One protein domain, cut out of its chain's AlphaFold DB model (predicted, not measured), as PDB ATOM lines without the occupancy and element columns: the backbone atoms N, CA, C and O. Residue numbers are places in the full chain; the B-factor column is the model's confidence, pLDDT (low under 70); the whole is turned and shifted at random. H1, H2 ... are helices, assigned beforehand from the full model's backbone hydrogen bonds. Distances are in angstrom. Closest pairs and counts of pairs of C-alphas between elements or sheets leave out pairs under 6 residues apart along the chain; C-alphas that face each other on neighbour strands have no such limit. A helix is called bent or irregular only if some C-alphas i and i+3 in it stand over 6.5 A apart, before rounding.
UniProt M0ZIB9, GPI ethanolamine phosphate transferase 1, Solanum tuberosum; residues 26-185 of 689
ATOM      1  N   VAL A  26     -46.952  -5.730 -51.199       93.19
ATOM      2  CA  VAL A  26     -47.965  -6.783 -51.355       93.19
ATOM      3  C   VAL A  26     -48.275  -6.975 -52.839       93.19
ATOM      4  O   VAL A  26     -48.396  -5.997 -53.579       93.19
ATOM      5  N   GLY A  27     -48.389  -8.228 -53.281       88.38
ATOM      6  CA  GLY A  27     -48.730  -8.577 -54.662       88.38
ATOM      7  C   GLY A  27     -50.100  -8.038 -55.092       88.38
ATOM      8  O   GLY A  27     -51.026  -7.936 -54.288       88.38
ATOM      9  N   ASN A  28     -50.241  -7.698 -56.376       87.50
ATOM     10  CA  ASN A  28     -51.536  -7.295 -56.925       87.50
ATOM     11  C   ASN A  28     -52.483  -8.506 -57.037       87.50
ATOM     12  O   ASN A  28     -52.017  -9.610 -57.325       87.50
ATOM     13  N   PRO A  29     -53.806  -8.312 -56.885       84.88
ATOM     14  CA  PRO A  29     -54.775  -9.383 -57.082       84.88
ATOM     15  C   PRO A  29     -54.689 -10.003 -58.484       84.88
ATOM     16  O   PRO A  29     -54.606  -9.284 -59.484       84.88
ATOM     17  N   LEU A  30     -54.748 -11.334 -58.556       81.69
ATOM     18  CA  LEU A  30     -54.677 -12.087 -59.808       81.69
ATOM     19  C   LEU A  30     -56.086 -12.467 -60.293       81.69
ATOM     20  O   LEU A  30     -56.845 -13.047 -59.513       81.69
ATOM     21  N   PRO A  31     -56.455 -12.202 -61.560       81.06
ATOM     22  CA  PRO A  31     -57.721 -12.673 -62.116       81.06
ATOM     23  C   PRO A  31     -57.719 -14.201 -62.253       81.06
ATOM     24  O   PRO A  31     -56.680 -14.792 -62.536       81.06
ATOM     25  N   ILE A  32     -58.881 -14.837 -62.084       74.38
ATOM     26  CA  ILE A  32     -59.016 -16.298 -62.217       74.38
ATOM     27  C   ILE A  32     -58.717 -16.707 -63.669       74.38
ATOM     28  O   ILE A  32     -59.455 -16.331 -64.585       74.38
ATOM     29  N   SER A  33     -57.664 -17.498 -63.893       60.28
ATOM     30  CA  SER A  33     -57.377 -18.084 -65.205       60.28
ATOM     31  C   SER A  33     -58.015 -19.473 -65.330       60.28
ATOM     32  O   SER A  33     -57.965 -20.284 -64.408       60.28
ATOM     33  N   ARG A  34     -58.604 -19.794 -66.493       48.06
ATOM     34  CA  ARG A  34     -59.290 -21.086 -66.762       48.06
ATOM     35  C   ARG A  34     -58.373 -22.322 -66.685       48.06
ATOM     36  O   ARG A  34     -58.875 -23.439 -66.760       48.06
ATOM     37  N   SER A  35     -57.060 -22.131 -66.558       42.97
ATOM     38  CA  SER A  35     -56.045 -23.180 -66.395       42.97
ATOM     39  C   SER A  35     -55.693 -23.500 -64.938       42.97
ATOM     40  O   SER A  35     -54.964 -24.460 -64.710       42.97
ATOM     41  N   ASP A  36     -56.201 -22.739 -63.962       43.47
ATOM     42  CA  ASP A  36     -55.784 -22.848 -62.553       43.47
ATOM     43  C   ASP A  36     -56.671 -23.791 -61.726       43.47
ATOM     44  O   ASP A  36     -56.578 -23.848 -60.502       43.47
ATOM     45  N   HIS A  37     -57.496 -24.611 -62.383       40.94
ATOM     46  CA  HIS A  37     -58.032 -25.823 -61.766       40.94
ATOM     47  C   HIS A  37     -56.964 -26.923 -61.781       40.94
ATOM     48  O   HIS A  37     -57.122 -27.939 -62.448       40.94
ATOM     49  N   HIS A  38     -55.852 -26.719 -61.077       38.44
ATOM     50  CA  HIS A  38     -54.839 -27.754 -60.899       38.44
ATOM     51  C   HIS A  38     -54.246 -27.693 -59.496       38.44
ATOM     52  O   HIS A  38     -53.487 -26.785 -59.183       38.44
ATOM     53  N   GLU A  39     -54.611 -28.695 -58.685       35.31
ATOM     54  CA  GLU A  39     -53.714 -29.655 -58.003       35.31
ATOM     55  C   GLU A  39     -52.552 -29.142 -57.125       35.31
ATOM     56  O   GLU A  39     -51.867 -29.948 -56.499       35.31
ATOM     57  N   ASN A  40     -52.361 -27.832 -56.998       35.84
ATOM     58  CA  ASN A  40     -51.307 -27.180 -56.226       35.84
ATOM     59  C   ASN A  40     -51.880 -26.372 -55.055       35.84
ATOM     60  O   ASN A  40     -51.285 -25.386 -54.619       35.84
ATOM     61  N   THR A  41     -52.983 -26.826 -54.455       40.56
ATOM     62  CA  THR A  41     -53.086 -26.716 -52.996       40.56
ATOM     63  C   THR A  41     -51.882 -27.470 -52.456       40.56
ATOM     64  O   THR A  41     -51.903 -28.701 -52.365       40.56
ATOM     65  N   ALA A  42     -50.790 -26.747 -52.186       38.25
ATOM     66  CA  ALA A  42     -49.719 -27.242 -51.344       38.25
ATOM     67  C   ALA A  42     -50.422 -27.940 -50.186       38.25
ATOM     68  O   ALA A  42     -51.213 -27.294 -49.506       38.25
ATOM     69  N   ARG A  43     -50.252 -29.265 -50.049       39.75
ATOM     70  CA  ARG A  43     -50.809 -29.990 -48.907       39.75
ATOM     71  C   ARG A  43     -50.300 -29.264 -47.677       39.75
ATOM     72  O   ARG A  43     -49.118 -29.361 -47.339       39.75
ATOM     73  N   PHE A  44     -51.172 -28.457 -47.096       50.50
ATOM     74  CA  PHE A  44     -50.874 -27.735 -45.888       50.50
ATOM     75  C   PHE A  44     -50.659 -28.784 -44.795       50.50
ATOM     76  O   PHE A  44     -51.082 -29.938 -44.911       50.50
ATOM     77  N   ILE A  45     -49.884 -28.428 -43.773       43.44
ATOM     78  CA  ILE A  45     -49.337 -29.374 -42.783       43.44
ATOM     79  C   ILE A  45     -50.447 -30.155 -42.036       43.44
ATOM     80  O   ILE A  45     -50.167 -31.155 -41.370       43.44
ATOM     81  N   ASP A  46     -51.695 -29.706 -42.142       48.41
ATOM     82  CA  ASP A  46     -52.885 -30.226 -41.484       48.41
ATOM     83  C   ASP A  46     -53.811 -31.088 -42.370       48.41
ATOM     84  O   ASP A  46     -54.830 -31.550 -41.860       48.41
ATOM     85  N   ASP A  47     -53.464 -31.364 -43.638       47.09
ATOM     86  CA  ASP A  47     -54.279 -32.153 -44.588       47.09
ATOM     87  C   ASP A  47     -55.735 -31.634 -44.755       47.09
ATOM     88  O   ASP A  47     -56.598 -32.341 -45.289       47.09
ATOM     89  N   HIS A  48     -56.036 -30.401 -44.322       51.44
ATOM     90  CA  HIS A  48     -57.347 -29.786 -44.504       51.44
ATOM     91  C   HIS A  48     -57.466 -29.234 -45.933       51.44
ATOM     92  O   HIS A  48     -56.699 -28.377 -46.366       51.44
ATOM     93  N   LEU A  49     -58.441 -29.748 -46.686       47.91
ATOM     94  CA  LEU A  49     -58.803 -29.230 -48.004       47.91
ATOM     95  C   LEU A  49     -59.551 -27.904 -47.828       47.91
ATOM     96  O   LEU A  49     -60.709 -27.888 -47.402       47.91
ATOM     97  N   HIS A  50     -58.895 -26.792 -48.157       53.88
ATOM     98  CA  HIS A  50     -59.538 -25.486 -48.310       53.88
ATOM     99  C   HIS A  50     -60.253 -25.410 -49.672       53.88
ATOM    100  O   HIS A  50     -59.927 -24.586 -50.514       53.88
ATOM    101  N   ASP A  51     -61.238 -26.284 -49.892       54.22
ATOM    102  CA  ASP A  51     -62.036 -26.318 -51.131       54.22
ATOM    103  C   ASP A  51     -63.305 -25.447 -51.029       54.22
ATOM    104  O   ASP A  51     -64.253 -25.615 -51.798       54.22
ATOM    105  N   THR A  52     -63.389 -24.534 -50.051       61.94
ATOM    106  CA  THR A  52     -64.555 -23.651 -49.942       61.94
ATOM    107  C   THR A  52     -64.517 -22.598 -51.045       61.94
ATOM    108  O   THR A  52     -63.565 -21.827 -51.168       61.94
ATOM    109  N   GLU A  53     -65.570 -22.548 -51.862       65.19
ATOM    110  CA  GLU A  53     -65.719 -21.502 -52.872       65.19
ATOM    111  C   GLU A  53     -65.689 -20.116 -52.213       65.19
ATOM    112  O   GLU A  53     -66.218 -19.919 -51.115       65.19
ATOM    113  N   THR A  54     -65.071 -19.142 -52.886       71.44
ATOM    114  CA  THR A  54     -65.091 -17.745 -52.443       71.44
ATOM    115  C   THR A  54     -66.547 -17.280 -52.329       71.44
ATOM    116  O   THR A  54     -67.257 -17.302 -53.338       71.44
ATOM    117  N   PRO A  55     -67.013 -16.831 -51.148       75.44
ATOM    118  CA  PRO A  55     -68.394 -16.400 -50.979       75.44
ATOM    119  C   PRO A  55     -68.766 -15.303 -51.980       75.44
ATOM    120  O   PRO A  55     -68.102 -14.267 -52.062       75.44
ATOM    121  N   SER A  56     -69.856 -15.500 -52.727       77.38
ATOM    122  CA  SER A  56     -70.318 -14.536 -53.737       77.38
ATOM    123  C   SER A  56     -70.623 -13.156 -53.144       77.38
ATOM    124  O   SER A  56     -70.463 -12.140 -53.816       77.38
ATOM    125  N   GLU A  57     -71.012 -13.121 -51.867       81.19
ATOM    126  CA  GLU A  57     -71.291 -11.905 -51.095       81.19
ATOM    127  C   GLU A  57     -70.066 -10.992 -50.937       81.19
ATOM    128  O   GLU A  57     -70.224  -9.791 -50.737       81.19
ATOM    129  N   TRP A  58     -68.846 -11.528 -51.057       80.50
ATOM    130  CA  TRP A  58     -67.618 -10.733 -50.953       80.50
ATOM    131  C   TRP A  58     -67.341  -9.903 -52.213       80.50
ATOM    132  O   TRP A  58     -66.481  -9.028 -52.186       80.50
ATOM    133  N   GLY A  59     -68.039 -10.167 -53.326       82.12
ATOM    134  CA  GLY A  59     -67.829  -9.454 -54.591       82.12
ATOM    135  C   GLY A  59     -66.483  -9.755 -55.267       82.12
ATOM    136  O   GLY A  59     -66.047  -8.994 -56.126       82.12
ATOM    137  N   LEU A  60     -65.822 -10.857 -54.892       81.38
ATOM    138  CA  LEU A  60     -64.484 -11.253 -55.360       81.38
ATOM    139  C   LEU A  60     -64.506 -12.422 -56.361       81.38
ATOM    140  O   LEU A  60     -63.485 -13.059 -56.596       81.38
ATOM    141  N   SER A  61     -65.652 -12.704 -56.982       74.75
ATOM    142  CA  SER A  61     -65.864 -13.871 -57.856       74.75
ATOM    143  C   SER A  61     -64.988 -13.923 -59.117       74.75
ATOM    144  O   SER A  61     -64.917 -14.968 -59.752       74.75
ATOM    145  N   GLY A  62     -64.325 -12.823 -59.493       77.94
ATOM    146  CA  GLY A  62     -63.371 -12.764 -60.611       77.94
ATOM    147  C   GLY A  62     -61.893 -12.830 -60.205       77.94
ATOM    148  O   GLY A  62     -61.029 -12.758 -61.079       77.94
ATOM    149  N   MET A  63     -61.596 -12.937 -58.905       81.50
ATOM    150  CA  MET A  63     -60.243 -12.896 -58.345       81.50
ATOM    151  C   MET A  63     -59.826 -14.252 -57.776       81.50
ATOM    152  O   MET A  63     -60.637 -14.983 -57.210       81.50
ATOM    153  N   THR A  64     -58.540 -14.565 -57.890       79.75
ATOM    154  CA  THR A  64     -57.946 -15.779 -57.327       79.75
ATOM    155  C   THR A  64     -57.902 -15.668 -55.806       79.75
ATOM    156  O   THR A  64     -57.366 -14.699 -55.263       79.75
ATOM    157  N   ARG A  65     -58.467 -16.662 -55.115       79.19
ATOM    158  CA  ARG A  65     -58.382 -16.788 -53.659       79.19
ATOM    159  C   ARG A  65     -57.028 -17.381 -53.281       79.19
ATOM    160  O   ARG A  65     -56.641 -18.415 -53.818       79.19
ATOM    161  N   LEU A  66     -56.334 -16.727 -52.355       79.12
ATOM    162  CA  LEU A  66     -55.081 -17.205 -51.779       79.12
ATOM    163  C   LEU A  66     -55.311 -17.445 -50.290       79.12
ATOM    164  O   LEU A  66     -55.612 -16.506 -49.560       79.12
ATOM    165  N   ASP A  67     -55.192 -18.691 -49.846       80.19
ATOM    166  CA  ASP A  67     -55.288 -19.040 -48.429       80.19
ATOM    167  C   ASP A  67     -53.889 -19.260 -47.840       80.19
ATOM    168  O   ASP A  67     -52.961 -19.705 -48.519       80.19
ATOM    169  N   VAL A  68     -53.733 -18.939 -46.555       84.06
ATOM    170  CA  VAL A  68     -52.488 -19.138 -45.801       84.06
ATOM    171  C   VAL A  68     -52.793 -19.771 -44.453       84.06
ATOM    172  O   VAL A  68     -53.855 -19.533 -43.873       84.06
ATOM    173  N   ASN A  69     -51.841 -20.524 -43.896       81.31
ATOM    174  CA  ASN A  69     -52.013 -21.024 -42.537       81.31
ATOM    175  C   ASN A  69     -51.897 -19.879 -41.533       81.31
ATOM    176  O   ASN A  69     -51.120 -18.940 -41.711       81.31
ATOM    177  N   GLN A  70     -52.563 -20.010 -40.387       84.06
ATOM    178  CA  GLN A  70     -52.440 -19.030 -39.301       84.06
ATOM    179  C   GLN A  70     -50.981 -18.848 -38.835       84.06
ATOM    180  O   GLN A  70     -50.574 -17.747 -38.468       84.06
ATOM    181  N   ALA A  71     -50.170 -19.912 -38.889       87.88
ATOM    182  CA  ALA A  71     -48.747 -19.851 -38.553       87.88
ATOM    183  C   ALA A  71     -47.921 -19.011 -39.550       87.88
ATOM    184  O   ALA A  71     -46.902 -18.437 -39.156       87.88
ATOM    185  N   ASP A  72     -48.378 -18.907 -40.803       91.31
ATOM    186  CA  ASP A  72     -47.704 -18.239 -41.928       91.31
ATOM    187  C   ASP A  72     -47.888 -16.707 -41.891       91.31
ATOM    188  O   ASP A  72     -47.142 -15.957 -42.522       91.31
ATOM    189  N   ILE A  73     -48.810 -16.209 -41.060       92.69
ATOM    190  CA  ILE A  73     -49.007 -14.769 -40.837       92.69
ATOM    191  C   ILE A  73     -47.765 -14.124 -40.212       92.69
ATOM    192  O   ILE A  73     -47.369 -13.023 -40.591       92.69
ATOM    193  N   ALA A  74     -47.111 -14.811 -39.274       94.12
ATOM    194  CA  ALA A  74     -45.915 -14.296 -38.613       94.12
ATOM    195  C   ALA A  74     -44.745 -14.027 -39.590       94.12
ATOM    196  O   ALA A  74     -44.216 -12.911 -39.561       94.12
ATOM    197  N   PRO A  75     -44.323 -14.978 -40.455       94.81
ATOM    198  CA  PRO A  75     -43.283 -14.712 -41.444       94.81
ATOM    199  C   PRO A  75     -43.717 -13.669 -42.481       94.81
ATOM    200  O   PRO A  75     -42.895 -12.812 -42.817       94.81
ATOM    201  N   LEU A  76     -44.987 -13.661 -42.913       94.44
ATOM    202  CA  LEU A  76     -45.536 -12.627 -43.804       94.44
ATOM    203  C   LEU A  76     -45.344 -11.219 -43.219       94.44
ATOM    204  O   LEU A  76     -44.708 -10.366 -43.837       94.44
ATOM    205  N   MET A  77     -45.822 -10.995 -41.991       94.75
ATOM    206  CA  MET A  77     -45.703  -9.703 -41.308       94.75
ATOM    207  C   MET A  77     -44.243  -9.284 -41.119       94.75
ATOM    208  O   MET A  77     -43.899  -8.134 -41.376       94.75
ATOM    209  N   SER A  78     -43.374 -10.203 -40.682       95.31
ATOM    210  CA  SER A  78     -41.960  -9.873 -40.462       95.31
ATOM    211  C   SER A  78     -41.247  -9.474 -41.752       95.31
ATOM    212  O   SER A  78     -40.483  -8.514 -41.744       95.31
ATOM    213  N   THR A  79     -41.562 -10.140 -42.867       94.50
ATOM    214  CA  THR A  79     -40.934  -9.858 -44.163       94.50
ATOM    215  C   THR A  79     -41.393  -8.508 -44.710       94.50
ATOM    216  O   THR A  79     -40.559  -7.712 -45.125       94.50
ATOM    217  N   LEU A  80     -42.692  -8.188 -44.615       93.88
ATOM    218  CA  LEU A  80     -43.229  -6.876 -45.009       93.88
ATOM    219  C   LEU A  80     -42.630  -5.713 -44.202       93.88
ATOM    220  O   LEU A  80     -42.471  -4.614 -44.725       93.88
ATOM    221  N   LEU A  81     -42.295  -5.951 -42.931       93.81
ATOM    222  CA  LEU A  81     -41.658  -4.960 -42.060       93.81
ATOM    223  C   LEU A  81     -40.132  -4.887 -42.229       93.81
ATOM    224  O   LEU A  81     -39.504  -4.029 -41.610       93.81
ATOM    225  N   GLY A  82     -39.521  -5.788 -43.007       92.50
ATOM    226  CA  GLY A  82     -38.063  -5.916 -43.089       92.50
ATOM    227  C   GLY A  82     -37.418  -6.339 -41.761       92.50
ATOM    228  O   GLY A  82     -36.285  -5.960 -41.468       92.50
ATOM    229  N   LEU A  83     -38.149  -7.086 -40.928       94.75
ATOM    230  CA  LEU A  83     -37.708  -7.551 -39.614       94.75
ATOM    231  C   LEU A  83     -37.376  -9.053 -39.632       94.75
ATOM    232  O   LEU A  83     -37.958  -9.812 -40.408       94.75
ATOM    233  N   PRO A  84     -36.490  -9.529 -38.737       92.56
ATOM    234  CA  PRO A  84     -36.248 -10.960 -38.575       92.56
ATOM    235  C   PRO A  84     -37.528 -11.732 -38.219       92.56
ATOM    236  O   PRO A  84     -38.326 -11.275 -37.397       92.56
ATOM    237  N   CYS A  85     -37.696 -12.940 -38.775       92.56
ATOM    238  CA  CYS A  85     -38.826 -13.805 -38.430       92.56
ATOM    239  C   CYS A  85     -38.868 -14.097 -36.911       92.56
ATOM    240  O   CYS A  85     -37.828 -14.415 -36.322       92.56
ATOM    241  N   PRO A  86     -40.047 -14.048 -36.256       94.12
ATOM    242  CA  PRO A  86     -40.161 -14.266 -34.814       94.12
ATOM    243  C   PRO A  86     -39.610 -15.624 -34.375       94.12
ATOM    244  O   PRO A  86     -39.912 -16.642 -34.984       94.12
ATOM    245  N   VAL A  87     -38.865 -15.676 -33.267       90.06
ATOM    246  CA  VAL A  87     -38.107 -16.868 -32.821       90.06
ATOM    247  C   VAL A  87     -38.925 -18.149 -32.600       90.06
ATOM    248  O   VAL A  87     -38.359 -19.232 -32.687       90.06
ATOM    249  N   ASN A  88     -40.232 -18.039 -32.343       90.62
ATOM    250  CA  ASN A  88     -41.136 -19.176 -32.117       90.62
ATOM    251  C   ASN A  88     -42.023 -19.501 -33.333       90.62
ATOM    252  O   ASN A  88     -42.876 -20.382 -33.246       90.62
ATOM    253  N   SER A  89     -41.882 -18.772 -34.445       92.38
ATOM    254  CA  SER A  89     -42.670 -19.032 -35.650       92.38
ATOM    255  C   SER A  89     -42.217 -20.329 -36.314       92.38
ATOM    256  O   SER A  89     -41.023 -20.548 -36.490       92.38
ATOM    257  N   VAL A  90     -43.170 -21.175 -36.689       91.12
ATOM    258  CA  VAL A  90     -42.953 -22.373 -37.519       91.12
ATOM    259  C   VAL A  90     -43.638 -22.243 -38.881       91.12
ATOM    260  O   VAL A  90     -43.784 -23.233 -39.592       91.12
ATOM    261  N   GLY A  91     -44.098 -21.032 -39.212       91.50
ATOM    262  CA  GLY A  91     -44.805 -20.741 -40.449       91.50
ATOM    263  C   GLY A  91     -43.875 -20.634 -41.648       91.50
ATOM    264  O   GLY A  91     -42.695 -20.284 -41.531       91.50
ATOM    265  N   ASN A  92     -44.449 -20.887 -42.812       91.12
ATOM    266  CA  ASN A  92     -43.838 -20.684 -44.112       91.12
ATOM    267  C   ASN A  92     -44.126 -19.259 -44.591       91.12
ATOM    268  O   ASN A  92     -45.213 -18.741 -44.367       91.12
ATOM    269  N   LEU A  93     -43.171 -18.620 -45.267       92.75
ATOM    270  CA  LEU A  93     -43.416 -17.337 -45.930       92.75
ATOM    271  C   LEU A  93     -44.362 -17.534 -47.135       92.75
ATOM    272  O   LEU A  93     -43.968 -18.229 -48.076       92.75
ATOM    273  N   PRO A  94     -45.568 -16.930 -47.156       91.62
ATOM    274  CA  PRO A  94     -46.467 -17.024 -48.302       91.62
ATOM    275  C   PRO A  94     -46.015 -16.065 -49.414       91.62
ATOM    276  O   PRO A  94     -46.453 -14.918 -49.486       91.62
ATOM    277  N   LEU A  95     -45.126 -16.538 -50.292       89.88
ATOM    278  CA  LEU A  95     -44.535 -15.738 -51.376       89.88
ATOM    279  C   LEU A  95     -45.571 -15.090 -52.302       89.88
ATOM    280  O   LEU A  95     -45.353 -13.987 -52.778       89.88
ATOM    281  N   GLN A  96     -46.720 -15.735 -52.510       86.81
ATOM    282  CA  GLN A  96     -47.787 -15.236 -53.388       86.81
ATOM    283  C   GLN A  96     -48.390 -13.902 -52.911       86.81
ATOM    284  O   GLN A  96     -48.949 -13.159 -53.712       86.81
ATOM    285  N   TYR A  97     -48.264 -13.581 -51.619       88.88
ATOM    286  CA  TYR A  97     -48.684 -12.294 -51.061       88.88
ATOM    287  C   TYR A  97     -47.638 -11.192 -51.234       88.88
ATOM    288  O   TYR A  97     -47.946 -10.025 -51.003       88.88
ATOM    289  N   MET A  98     -46.409 -11.533 -51.609       91.31
ATOM    290  CA  MET A  98     -45.276 -10.620 -51.609       91.31
ATOM    291  C   MET A  98     -45.020 -10.075 -53.016       91.31
ATOM    292  O   MET A  98     -45.058 -10.809 -53.998       91.31
ATOM    293  N   ASN A  99     -44.724  -8.782 -53.113       92.81
ATOM    294  CA  ASN A  99     -44.235  -8.163 -54.343       92.81
ATOM    295  C   ASN A  99     -42.715  -7.980 -54.242       92.81
ATOM    296  O   ASN A  99     -42.243  -6.911 -53.853       92.81
ATOM    297  N   LEU A 100     -41.969  -9.050 -54.519       91.12
ATOM    298  CA  LEU A 100     -40.510  -9.103 -54.410       91.12
ATOM    299  C   LEU A 100     -39.883  -9.495 -55.748       91.12
ATOM    300  O   LEU A 100     -40.498 -10.171 -56.572       91.12
ATOM    301  N   ASN A 101     -38.636  -9.086 -55.974       92.62
ATOM    302  CA  ASN A 101     -37.857  -9.628 -57.084       92.62
ATOM    303  C   ASN A 101     -37.301 -11.028 -56.736       92.62
ATOM    304  O   ASN A 101     -37.199 -11.398 -55.568       92.62
ATOM    305  N   LYS A 102     -36.874 -11.804 -57.744       92.25
ATOM    306  CA  LYS A 102     -36.384 -13.186 -57.538       92.25
ATOM    307  C   LYS A 102     -35.246 -13.308 -56.511       92.25
ATOM    308  O   LYS A 102     -35.125 -14.346 -55.868       92.25
ATOM    309  N   ALA A 103     -34.392 -12.290 -56.374       93.12
ATOM    310  CA  ALA A 103     -33.306 -12.316 -55.396       93.12
ATOM    311  C   ALA A 103     -33.851 -12.141 -53.969       93.12
ATOM    312  O   ALA A 103     -33.552 -12.947 -53.091       93.12
ATOM    313  N   GLU A 104     -34.715 -11.145 -53.770       93.38
ATOM    314  CA  GLU A 104     -35.381 -10.857 -52.495       93.38
ATOM    315  C   GLU A 104     -36.278 -12.014 -52.033       93.38
ATOM    316  O   GLU A 104     -36.319 -12.315 -50.839       93.38
ATOM    317  N   GLU A 105     -36.970 -12.691 -52.956       93.44
ATOM    318  CA  GLU A 105     -37.781 -13.876 -52.651       93.44
ATOM    319  C   GLU A 105     -36.933 -14.985 -52.020       93.44
ATOM    320  O   GLU A 105     -37.254 -15.484 -50.938       93.44
ATOM    321  N   VAL A 106     -35.829 -15.359 -52.677       95.62
ATOM    322  CA  VAL A 106     -34.940 -16.428 -52.201       95.62
ATOM    323  C   VAL A 106     -34.273 -16.037 -50.887       95.62
ATOM    324  O   VAL A 106     -34.204 -16.859 -49.973       95.62
ATOM    325  N   GLU A 107     -33.816 -14.791 -50.753       94.56
ATOM    326  CA  GLU A 107     -33.219 -14.300 -49.507       94.56
ATOM    327  C   GLU A 107     -34.219 -14.327 -48.343       94.56
ATOM    328  O   GLU A 107     -33.874 -14.770 -47.243       94.56
ATOM    329  N   SER A 108     -35.474 -13.943 -48.591       94.94
ATOM    330  CA  SER A 108     -36.543 -13.960 -47.585       94.94
ATOM    331  C   SER A 108     -36.911 -15.389 -47.168       94.94
ATOM    332  O   SER A 108     -37.038 -15.681 -45.973       94.94
ATOM    333  N   VAL A 109     -37.007 -16.322 -48.122       95.31
ATOM    334  CA  VAL A 109     -37.245 -17.746 -47.824       95.31
ATOM    335  C   VAL A 109     -36.063 -18.364 -47.087       95.31
ATOM    336  O   VAL A 109     -36.265 -19.123 -46.134       95.31
ATOM    337  N   LEU A 110     -34.828 -18.026 -47.463       96.00
ATOM    338  CA  LEU A 110     -33.640 -18.476 -46.747       96.00
ATOM    339  C   LEU A 110     -33.609 -17.919 -45.318       96.00
ATOM    340  O   LEU A 110     -33.257 -18.653 -44.395       96.00
ATOM    341  N   ALA A 111     -34.011 -16.665 -45.095       95.06
ATOM    342  CA  ALA A 111     -34.104 -16.074 -43.759       95.06
ATOM    343  C   ALA A 111     -35.141 -16.797 -42.879       95.06
ATOM    344  O   ALA A 111     -34.821 -17.193 -41.753       95.06
ATOM    345  N   ASN A 112     -36.343 -17.058 -43.410       95.50
ATOM    346  CA  ASN A 112     -37.367 -17.880 -42.753       95.50
ATOM    347  C   ASN A 112     -36.836 -19.295 -42.444       95.50
ATOM    348  O   ASN A 112     -36.938 -19.777 -41.315       95.50
ATOM    349  N   THR A 113     -36.163 -19.923 -43.408       95.94
ATOM    350  CA  THR A 113     -35.554 -21.255 -43.266       95.94
ATOM    351  C   THR A 113     -34.477 -21.290 -42.181       95.94
ATOM    352  O   THR A 113     -34.478 -22.186 -41.335       95.94
ATOM    353  N   LYS A 114     -33.571 -20.305 -42.159       95.69
ATOM    354  CA  LYS A 114     -32.516 -20.169 -41.142       95.69
ATOM    355  C   LYS A 114     -33.110 -20.017 -39.744       95.69
ATOM    356  O   LYS A 114     -32.576 -20.587 -38.794       95.69
ATOM    357  N   GLN A 115     -34.217 -19.291 -39.603       95.44
ATOM    358  CA  GLN A 115     -34.904 -19.133 -38.321       95.44
ATOM    359  C   GLN A 115     -35.474 -20.471 -37.809       95.44
ATOM    360  O   GLN A 115     -35.219 -20.823 -36.653       95.44
ATOM    361  N   ILE A 116     -36.140 -21.262 -38.656       95.38
ATOM    362  CA  ILE A 116     -36.651 -22.596 -38.286       95.38
ATOM    363  C   ILE A 116     -35.490 -23.560 -37.990       95.38
ATOM    364  O   ILE A 116     -35.506 -24.286 -36.990       95.38
ATOM    365  N   LEU A 117     -34.435 -23.531 -38.808       96.00
ATOM    366  CA  LEU A 117     -33.222 -24.321 -38.590       96.00
ATOM    367  C   LEU A 117     -32.571 -23.996 -37.238       96.00
ATOM    368  O   LEU A 117     -32.187 -24.906 -36.507       96.00
ATOM    369  N   ASN A 118     -32.491 -22.721 -36.858       95.25
ATOM    370  CA  ASN A 118     -31.937 -22.319 -35.565       95.25
ATOM    371  C   ASN A 118     -32.761 -22.849 -34.383       95.25
ATOM    372  O   ASN A 118     -32.178 -23.242 -33.369       95.25
ATOM    373  N   GLN A 119     -34.090 -22.936 -34.506       95.12
ATOM    374  CA  GLN A 119     -34.909 -23.600 -33.487       95.12
ATOM    375  C   GLN A 119     -34.551 -25.086 -33.362       95.12
ATOM    376  O   GLN A 119     -34.374 -25.580 -32.244       95.12
ATOM    377  N   PHE A 120     -34.401 -25.790 -34.489       95.19
ATOM    378  CA  PHE A 120     -33.949 -27.184 -34.506       95.19
ATOM    379  C   PHE A 120     -32.580 -27.338 -33.827       95.19
ATOM    380  O   PHE A 120     -32.434 -28.158 -32.917       95.19
ATOM    381  N   LEU A 121     -31.597 -26.515 -34.207       94.94
ATOM    382  CA  LEU A 121     -30.246 -26.553 -33.640       94.94
ATOM    383  C   LEU A 121     -30.272 -26.301 -32.131       94.94
ATOM    384  O   LEU A 121     -29.639 -27.034 -31.369       94.94
ATOM    385  N   ARG A 122     -31.064 -25.323 -31.676       94.50
ATOM    386  CA  ARG A 122     -31.210 -25.027 -30.249       94.50
ATOM    387  C   ARG A 122     -31.845 -26.186 -29.484       94.50
ATOM    388  O   ARG A 122     -31.381 -26.505 -28.390       94.50
ATOM    389  N   LYS A 123     -32.877 -26.829 -30.039       92.56
ATOM    390  CA  LYS A 123     -33.516 -28.014 -29.438       92.56
ATOM    391  C   LYS A 123     -32.555 -29.200 -29.371       92.56
ATOM    392  O   LYS A 123     -32.458 -29.831 -28.319       92.56
ATOM    393  N   SER A 124     -31.794 -29.441 -30.437       93.38
ATOM    394  CA  SER A 124     -30.745 -30.461 -30.469       93.38
ATOM    395  C   SER A 124     -29.686 -30.203 -29.396       93.38
ATOM    396  O   SER A 124     -29.362 -31.102 -28.624       93.38
ATOM    397  N   GLN A 125     -29.198 -28.963 -29.282       92.69
ATOM    398  CA  GLN A 125     -28.205 -28.577 -28.278       92.69
ATOM    399  C   GLN A 125     -28.736 -28.737 -26.846       92.69
ATOM    400  O   GLN A 125     -28.010 -29.204 -25.969       92.69
ATOM    401  N   LEU A 126     -29.996 -28.363 -26.595       90.94
ATOM    402  CA  LEU A 126     -30.621 -28.550 -25.284       90.94
ATOM    403  C   LEU A 126     -30.710 -30.027 -24.907       90.94
ATOM    404  O   LEU A 126     -30.453 -30.366 -23.758       90.94
ATOM    405  N   LYS A 127     -31.056 -30.902 -25.857       90.56
ATOM    406  CA  LYS A 127     -31.071 -32.343 -25.599       90.56
ATOM    407  C   LYS A 127     -29.647 -32.866 -25.384       90.56
ATOM    408  O   LYS A 127     -29.441 -33.675 -24.488       90.56
ATOM    409  N   GLN A 128     -28.668 -32.338 -26.126       90.00
ATOM    410  CA  GLN A 128     -27.233 -32.645 -26.007       90.00
ATOM    411  C   GLN A 128     -26.591 -32.282 -24.684       90.00
ATOM    412  O   GLN A 128     -25.724 -33.014 -24.218       90.00
ATOM    413  N   SER A 129     -27.025 -31.199 -24.053       90.00
ATOM    414  CA  SER A 129     -26.489 -30.813 -22.750       90.00
ATOM    415  C   SER A 129     -27.071 -31.614 -21.584       90.00
ATOM    416  O   SER A 129     -26.536 -31.530 -20.477       90.00
ATOM    417  N   THR A 130     -28.159 -32.355 -21.806       86.94
ATOM    418  CA  THR A 130     -28.882 -33.064 -20.745       86.94
ATOM    419  C   THR A 130     -28.828 -34.579 -20.877       86.94
ATOM    420  O   THR A 130     -28.697 -35.248 -19.867       86.94
ATOM    421  N   SER A 131     -28.900 -35.149 -22.080       86.06
ATOM    422  CA  SER A 131     -29.045 -36.607 -22.233       86.06
ATOM    423  C   SER A 131     -27.700 -37.331 -22.232       86.06
ATOM    424  O   SER A 131     -26.749 -36.883 -22.873       86.06
ATOM    425  N   LEU A 132     -27.642 -38.497 -21.580       83.75
ATOM    426  CA  LEU A 132     -26.431 -39.326 -21.516       83.75
ATOM    427  C   LEU A 132     -26.098 -39.986 -22.861       83.75
ATOM    428  O   LEU A 132     -24.928 -40.136 -23.214       83.75
ATOM    429  N   TYR A 133     -27.125 -40.369 -23.622       86.00
ATOM    430  CA  TYR A 133     -26.985 -40.962 -24.949       86.00
ATOM    431  C   TYR A 133     -27.991 -40.357 -25.926       86.00
ATOM    432  O   TYR A 133     -29.204 -40.427 -25.720       86.00
ATOM    433  N   ILE A 134     -27.489 -39.776 -27.018       88.00
ATOM    434  CA  ILE A 134     -28.327 -39.088 -28.004       88.00
ATOM    435  C   ILE A 134     -28.245 -39.743 -29.355       88.00
ATOM    436  O   ILE A 134     -27.171 -39.957 -29.914       88.00
ATOM    437  N   LYS A 135     -29.428 -39.949 -29.919       90.12
ATOM    438  CA  LYS A 135     -29.610 -40.288 -31.314       90.12
ATOM    439  C   LYS A 135     -29.871 -38.995 -32.098       90.12
ATOM    440  O   LYS A 135     -30.966 -38.436 -31.981       90.12
ATOM    441  N   PRO A 136     -28.901 -38.489 -32.880       91.00
ATOM    442  CA  PRO A 136     -29.086 -37.262 -33.646       91.00
ATOM    443  C   PRO A 136     -30.074 -37.470 -34.800       91.00
ATOM    444  O   PRO A 136     -30.236 -38.582 -35.317       91.00
ATOM    445  N   PHE A 137     -30.694 -36.380 -35.252       94.44
ATOM    446  CA  PHE A 137     -31.519 -36.384 -36.456       94.44
ATOM    447  C   PHE A 137     -30.623 -36.403 -37.706       94.44
ATOM    448  O   PHE A 137     -30.170 -35.364 -38.186       94.44
ATOM    449  N   LYS A 138     -30.338 -37.612 -38.211       93.44
ATOM    450  CA  LYS A 138     -29.391 -37.855 -39.317       93.44
ATOM    451  C   LYS A 138     -29.591 -36.973 -40.564       93.44
ATOM    452  O   LYS A 138     -28.570 -36.534 -41.088       93.44
ATOM    453  N   PRO A 139     -30.822 -36.681 -41.039       93.56
ATOM    454  CA  PRO A 139     -31.013 -35.891 -42.262       93.56
ATOM    455  C   PRO A 139     -30.415 -34.480 -42.212       93.56
ATOM    456  O   PRO A 139     -30.080 -33.929 -43.252       93.56
ATOM    457  N   LEU A 140     -30.241 -33.907 -41.017       93.19
ATOM    458  CA  LEU A 140     -29.621 -32.593 -40.828       93.19
ATOM    459  C   LEU A 140     -28.199 -32.677 -40.267       93.19
ATOM    460  O   LEU A 140     -27.687 -31.680 -39.779       93.19
ATOM    461  N   ALA A 141     -27.521 -33.826 -40.340       89.56
ATOM    462  CA  ALA A 141     -26.132 -33.927 -39.881       89.56
ATOM    463  C   ALA A 141     -25.177 -33.023 -40.688       89.56
ATOM    464  O   ALA A 141     -24.247 -32.450 -40.129       89.56
ATOM    465  N   SER A 142     -25.438 -32.853 -41.988       89.12
ATOM    466  CA  SER A 142     -24.653 -32.031 -42.919       89.12
ATOM    467  C   SER A 142     -25.361 -30.725 -43.307       89.12
ATOM    468  O   SER A 142     -25.171 -30.212 -44.407       89.12
ATOM    469  N   TYR A 143     -26.182 -30.150 -42.421       93.19
ATOM    470  CA  TYR A 143     -26.911 -28.908 -42.719       93.19
ATOM    471  C   TYR A 143     -25.985 -27.748 -43.133       93.19
ATOM    472  O   TYR A 143     -26.371 -26.896 -43.926       93.19
ATOM    473  N   SER A 144     -24.752 -27.715 -42.614       93.56
ATOM    474  CA  SER A 144     -23.774 -26.657 -42.883       93.56
ATOM    475  C   SER A 144     -23.182 -26.711 -44.292       93.56
ATOM    476  O   SER A 144     -22.729 -25.683 -44.792       93.56
ATOM    477  N   SER A 145     -23.144 -27.878 -44.944       93.38
ATOM    478  CA  SER A 145     -22.782 -27.955 -46.365       93.38
ATOM    479  C   SER A 145     -23.943 -27.492 -47.235       93.38
ATOM    480  O   SER A 145     -23.721 -26.675 -48.118       93.38
ATOM    481  N   LEU A 146     -25.170 -27.921 -46.915       93.75
ATOM    482  CA  LEU A 146     -26.376 -27.525 -47.646       93.75
ATOM    483  C   LEU A 146     -26.616 -26.008 -47.576       93.75
ATOM    484  O   LEU A 146     -26.925 -25.377 -48.576       93.75
ATOM    485  N   LEU A 147     -26.414 -25.397 -46.406       95.81
ATOM    486  CA  LEU A 147     -26.563 -23.950 -46.234       95.81
ATOM    487  C   LEU A 147     -25.508 -23.159 -47.023       95.81
ATOM    488  O   LEU A 147     -25.848 -22.154 -47.639       95.81
ATOM    489  N   ARG A 148     -24.255 -23.638 -47.060       96.19
ATOM    490  CA  ARG A 148     -23.195 -23.036 -47.890       96.19
ATOM    491  C   ARG A 148     -23.483 -23.168 -49.382       96.19
ATOM    492  O   ARG A 148     -23.229 -22.231 -50.125       96.19
ATOM    493  N   GLU A 149     -24.014 -24.310 -49.806       96.19
ATOM    494  CA  GLU A 149     -24.426 -24.545 -51.191       96.19
ATOM    495  C   GLU A 149     -25.536 -23.573 -51.611       96.19
ATOM    496  O   GLU A 149     -25.424 -22.934 -52.653       96.19
ATOM    497  N   ILE A 150     -26.551 -23.369 -50.763       96.25
ATOM    498  CA  ILE A 150     -27.615 -22.386 -51.014       96.25
ATOM    499  C   ILE A 150     -27.039 -20.968 -51.150       96.25
ATOM    500  O   ILE A 150     -27.361 -20.264 -52.105       96.25
ATOM    501  N   GLU A 151     -26.172 -20.539 -50.228       96.00
ATOM    502  CA  GLU A 151     -25.544 -19.207 -50.280       96.00
ATOM    503  C   GLU A 151     -24.674 -19.027 -51.533       96.00
ATOM    504  O   GLU A 151     -24.685 -17.961 -52.155       96.00
ATOM    505  N   GLN A 152     -23.971 -20.082 -51.954       96.81
ATOM    506  CA  GLN A 152     -23.201 -20.082 -53.193       96.81
ATOM    507  C   GLN A 152     -24.109 -19.956 -54.425       96.81
ATOM    508  O   GLN A 152     -23.824 -19.131 -55.293       96.81
ATOM    509  N   LEU A 153     -25.216 -20.699 -54.497       96.44
ATOM    510  CA  LEU A 153     -26.178 -20.610 -55.605       96.44
ATOM    511  C   LEU A 153     -26.812 -19.215 -55.711       96.44
ATOM    512  O   LEU A 153     -26.936 -18.683 -56.813       96.44
ATOM    513  N   ILE A 154     -27.119 -18.577 -54.574       94.94
ATOM    514  CA  ILE A 154     -27.590 -17.183 -54.539       94.94
ATOM    515  C   ILE A 154     -26.528 -16.243 -55.124       94.94
ATOM    516  O   ILE A 154     -26.851 -15.401 -55.963       94.94
ATOM    517  N   SER A 155     -25.253 -16.417 -54.752       95.50
ATOM    518  CA  SER A 155     -24.151 -15.602 -55.292       95.50
ATOM    519  C   SER A 155     -23.944 -15.790 -56.803       95.50
ATOM    520  O   SER A 155     -23.604 -14.835 -57.503       95.50
ATOM    521  N   LEU A 156     -24.213 -16.996 -57.317       96.25
ATOM    522  CA  LEU A 156     -24.169 -17.337 -58.742       96.25
ATOM    523  C   LEU A 156     -25.432 -16.902 -59.507       96.25
ATOM    524  O   LEU A 156     -25.486 -17.056 -60.725       96.25
ATOM    525  N   LYS A 157     -26.422 -16.319 -58.815       94.94
ATOM    526  CA  LYS A 157     -27.739 -15.921 -59.344       94.94
ATOM    527  C   LYS A 157     -28.602 -17.090 -59.839       94.94
ATOM    528  O   LYS A 157     -29.541 -16.886 -60.607       94.94
ATOM    529  N   GLU A 158     -28.338 -18.306 -59.364       95.88
ATOM    530  CA  GLU A 158     -29.192 -19.472 -59.602       95.88
ATOM    531  C   GLU A 158     -30.340 -19.520 -58.576       95.88
ATOM    532  O   GLU A 158     -30.375 -20.332 -57.653       95.88
ATOM    533  N   TYR A 159     -31.295 -18.599 -58.718       95.50
ATOM    534  CA  TYR A 159     -32.351 -18.394 -57.721       95.50
ATOM    535  C   TYR A 159     -33.328 -19.574 -57.593       95.50
ATOM    536  O   TYR A 159     -33.747 -19.910 -56.489       95.50
ATOM    537  N   GLU A 160     -33.677 -20.246 -58.692       93.62
ATOM    538  CA  GLU A 160     -34.673 -21.330 -58.665       93.62
ATOM    539  C   GLU A 160     -34.172 -22.587 -57.941       93.62
ATOM    540  O   GLU A 160     -34.927 -23.233 -57.209       93.62
ATOM    541  N   THR A 161     -32.895 -22.936 -58.108       95.06
ATOM    542  CA  THR A 161     -32.272 -24.064 -57.400       95.06
ATOM    543  C   THR A 161     -32.060 -23.723 -55.927       95.06
ATOM    544  O   THR A 161     -32.407 -24.529 -55.060       95.06
ATOM    545  N   ALA A 162     -31.601 -22.502 -55.629       96.50
ATOM    546  CA  ALA A 162     -31.465 -21.998 -54.263       96.50
ATOM    547  C   ALA A 162     -32.802 -21.985 -53.499       96.50
ATOM    548  O   ALA A 162     -32.840 -22.367 -52.325       96.50
ATOM    549  N   MET A 163     -33.902 -21.607 -54.163       94.56
ATOM    550  CA  MET A 163     -35.250 -21.641 -53.587       94.56
ATOM    551  C   MET A 163     -35.630 -23.063 -53.165       94.56
ATOM    552  O   MET A 163     -35.905 -23.309 -51.990       94.56
ATOM    553  N   LYS A 164     -35.559 -24.024 -54.097       95.06
ATOM    554  CA  LYS A 164     -35.928 -25.427 -53.839       95.06
ATOM    555  C   LYS A 164     -35.120 -26.037 -52.694       95.06
ATOM    556  O   LYS A 164     -35.685 -26.705 -51.829       95.06
ATOM    557  N   LEU A 165     -33.809 -25.790 -52.656       95.69
ATOM    558  CA  LEU A 165     -32.952 -26.281 -51.574       95.69
ATOM    559  C   LEU A 165     -33.271 -25.613 -50.229       95.69
ATOM    560  O   LEU A 165     -33.245 -26.289 -49.198       95.69
ATOM    561  N   SER A 166     -33.623 -24.322 -50.223       95.88
ATOM    562  CA  SER A 166     -34.066 -23.617 -49.009       95.88
ATOM    563  C   SER A 166     -35.359 -24.220 -48.457       95.88
ATOM    564  O   SER A 166     -35.438 -24.555 -47.276       95.88
ATOM    565  N   GLU A 167     -36.352 -24.459 -49.313       94.06
ATOM    566  CA  GLU A 167     -37.614 -25.088 -48.914       94.06
ATOM    567  C   GLU A 167     -37.427 -26.531 -48.429       94.06
ATOM    568  O   GLU A 167     -38.048 -26.948 -47.444       94.06
ATOM    569  N   GLN A 168     -36.528 -27.287 -49.069       94.38
ATOM    570  CA  GLN A 168     -36.158 -28.629 -48.629       94.38
ATOM    571  C   GLN A 168     -35.490 -28.603 -47.246       94.38
ATOM    572  O   GLN A 168     -35.865 -29.386 -46.368       94.38
ATOM    573  N   LEU A 169     -34.538 -27.692 -47.020       96.00
ATOM    574  CA  LEU A 169     -33.883 -27.511 -45.722       96.00
ATOM    575  C   LEU A 169     -34.900 -27.131 -44.635       96.00
ATOM    576  O   LEU A 169     -34.857 -27.689 -43.537       96.00
ATOM    577  N   ARG A 170     -35.855 -26.248 -44.946       94.50
ATOM    578  CA  ARG A 170     -36.965 -25.888 -44.050       94.50
ATOM    579  C   ARG A 170     -37.815 -27.102 -43.686       94.50
ATOM    580  O   ARG A 170     -38.066 -27.333 -42.504       94.50
ATOM    581  N   SER A 171     -38.225 -27.894 -44.677       93.81
ATOM    582  CA  SER A 171     -39.016 -29.115 -44.462       93.81
ATOM    583  C   SER A 171     -38.285 -30.105 -43.548       93.81
ATOM    584  O   SER A 171     -38.856 -30.595 -42.570       93.81
ATOM    585  N   LEU A 172     -36.987 -30.325 -43.782       95.25
ATOM    586  CA  LEU A 172     -36.152 -31.155 -42.911       95.25
ATOM    587  C   LEU A 172     -36.033 -30.576 -41.492       95.25
ATOM    588  O   LEU A 172     -36.062 -31.337 -40.525       95.25
ATOM    589  N   ALA A 173     -35.925 -29.252 -41.343       95.25
ATOM    590  CA  ALA A 173     -35.865 -28.588 -40.040       95.25
ATOM    591  C   ALA A 173     -37.174 -28.730 -39.250       95.25
ATOM    592  O   ALA A 173     -37.127 -29.038 -38.059       95.25
ATOM    593  N   LEU A 174     -38.333 -28.602 -39.905       93.75
ATOM    594  CA  LEU A 174     -39.644 -28.857 -39.295       93.75
ATOM    595  C   LEU A 174     -39.793 -30.323 -38.856       93.75
ATOM    596  O   LEU A 174     -40.230 -30.594 -37.734       93.75
ATOM    597  N   GLN A 175     -39.359 -31.278 -39.685       93.81
ATOM    598  CA  GLN A 175     -39.330 -32.699 -39.311       93.81
ATOM    599  C   GLN A 175     -38.384 -32.960 -38.128       93.81
ATOM    600  O   GLN A 175     -38.726 -33.698 -37.203       93.81
ATOM    601  N   GLY A 176     -37.213 -32.319 -38.116       94.31
ATOM    602  CA  GLY A 176     -36.255 -32.398 -37.016       94.31
ATOM    603  C   GLY A 176     -36.788 -31.793 -35.712       94.31
ATOM    604  O   GLY A 176     -36.552 -32.341 -34.633       94.31
ATOM    605  N   LEU A 177     -37.541 -30.692 -35.785       93.38
ATOM    606  CA  LEU A 177     -38.246 -30.119 -34.636       93.38
ATOM    607  C   LEU A 177     -39.262 -31.109 -34.071       93.38
ATOM    608  O   LEU A 177     -39.267 -31.353 -32.863       93.38
ATOM    609  N   HIS A 178     -40.065 -31.726 -34.940       91.81
ATOM    610  CA  HIS A 178     -41.034 -32.737 -34.529       91.81
ATOM    611  C   HIS A 178     -40.359 -33.956 -33.876       91.81
ATOM    612  O   HIS A 178     -40.825 -34.443 -32.843       91.81
ATOM    613  N   TYR A 179     -39.216 -34.398 -34.413       93.75
ATOM    614  CA  TYR A 179     -38.402 -35.468 -33.830       93.75
ATOM    615  C   TYR A 179     -37.971 -35.154 -32.391       93.75
ATOM    616  O   TYR A 179     -38.131 -35.991 -31.506       93.75
ATOM    617  N   PHE A 180     -37.473 -33.943 -32.120       92.00
ATOM    618  CA  PHE A 180     -37.064 -33.571 -30.762       92.00
ATOM    619  C   PHE A 180     -38.240 -33.293 -29.819       92.00
ATOM    620  O   PHE A 180     -38.124 -33.535 -28.619       92.00
ATOM    621  N   GLN A 181     -39.379 -32.822 -30.334       89.62
ATOM    622  CA  GLN A 181     -40.610 -32.669 -29.549       89.62
ATOM    623  C   GLN A 181     -41.175 -34.020 -29.090       89.62
ATOM    624  O   GLN A 181     -41.728 -34.113 -27.997       89.62
ATOM    625  N   THR A 182     -41.019 -35.065 -29.904       90.62
ATOM    626  CA  THR A 182     -41.515 -36.425 -29.629       90.62
ATOM    627  C   THR A 182     -40.415 -37.385 -29.165       90.62
ATOM    628  O   THR A 182     -40.652 -38.582 -29.044       90.62
ATOM    629  N   TYR A 183     -39.221 -36.876 -28.846       91.06
ATOM    630  CA  TYR A 183     -38.040 -37.701 -28.566       91.06
ATOM    631  C   TYR A 183     -38.254 -38.674 -27.399       91.06
ATOM    632  O   TYR A 183     -37.944 -39.858 -27.499       91.06
ATOM    633  N   ASP A 184     -38.832 -38.177 -26.305       89.94
ATOM    634  CA  ASP A 184     -39.091 -38.956 -25.090       89.94
ATOM    635  C   ASP A 184     -40.464 -39.656 -25.119       89.94
ATOM    636  O   ASP A 184     -40.822 -40.365 -24.176       89.94
ATOM    637  N   TRP A 185     -41.240 -39.484 -26.200       89.81
ATOM    638  CA  TRP A 185     -42.616 -39.975 -26.298       89.81
ATOM    639  C   TRP A 185     -42.687 -41.494 -26.137       89.81
ATOM    640  O   TRP A 185     -43.440 -41.974 -25.300       89.81
TER     641      TRP A 185
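This is residues 26 to 185 of the 689 residues of the protein "GPI ethanolamine phosphate transferase 1" of Solanum tuberosum (UniProt M0ZIB9). Look for a loose-ended bundle of three helices, in which the two long ones, H2 and H4, lie side by side and run the same way, while the shorter H3 runs back along residues 159 to 169 of H4. A fourth helix, H1, stands at a steep angle near H2, and a long stretch with no named element, residues 26 to 69, loops out toward one end of the longest axis. The printed part has 160 residues, with four named helices in the order H1, H2, H3, H4 and no named strand. The class is all helix, though only 74 of the 160 residues are in named elements. The whole is only just compact, close to loose, with a radius of gyration of the C-alphas of 18.2 A and spans of 61 by 41 by 29 A.

Going along from Val 26, the first helix you reach is H1, residues 70 to 80. It is close to but not clearly touching H2, residues 102 to 128; their closest C-alphas, those of Pro 75 and Asn 112, are 6.8 A apart, at a steep tilt of 56 degrees, opposite ways. Next comes H3, residues 143 to 155, close to but not clearly touching H2: the closest C-alphas, those of Ala 103 and Ile 154, are 7.6 A apart. H2 and H3 run opposite ways at a shallow tilt of 14 degrees. The last helix, H4, residues 159 to 181, touches H2, with the C-alphas of Thr 113 and Arg 170 closest at 4.9 A; the two run the same way at a shallow tilt of 23 degrees. H3 and H4 form a helical hairpin over a tight link; H4 touches H3 with residues 159 to 169 alone, closest at the C-alphas of Ile 150 and Ala 162, 5.1 A apart. H2, H3 and H4 make an up and down bundle, each running against the one before it. H1 is apart from H3 and H4. In H2, H3 and H4 every O i to N i+4 pair is within hydrogen-bond range; in H1, 5 of 7 are.

Find C-alpha 70 at (-52.440, -19.030, -39.301), where H1 begins; it is 16.3 A long and neither bent nor irregular, but only just: C-alphas 71 and 74 are 6.2 A apart. From C-alpha 102 at (-36.384, -13.186, -57.538), H2 runs 38.2 A. H3 is 18.5 A long, and H4 runs 32.6 A to C-alpha 181 at (-40.610, -32.669, -29.549).

The two C-alphas farthest apart are those of Gly 59 and Leu 132, at 60.8 A. The links H1 to H2 and H2 to H3 are long, with 21 and 14 residues. The printed part has no cut. Look at the B-factor column for a mean pLDDT of 85.3 over the printed part; residues 33 to 53 are under 70.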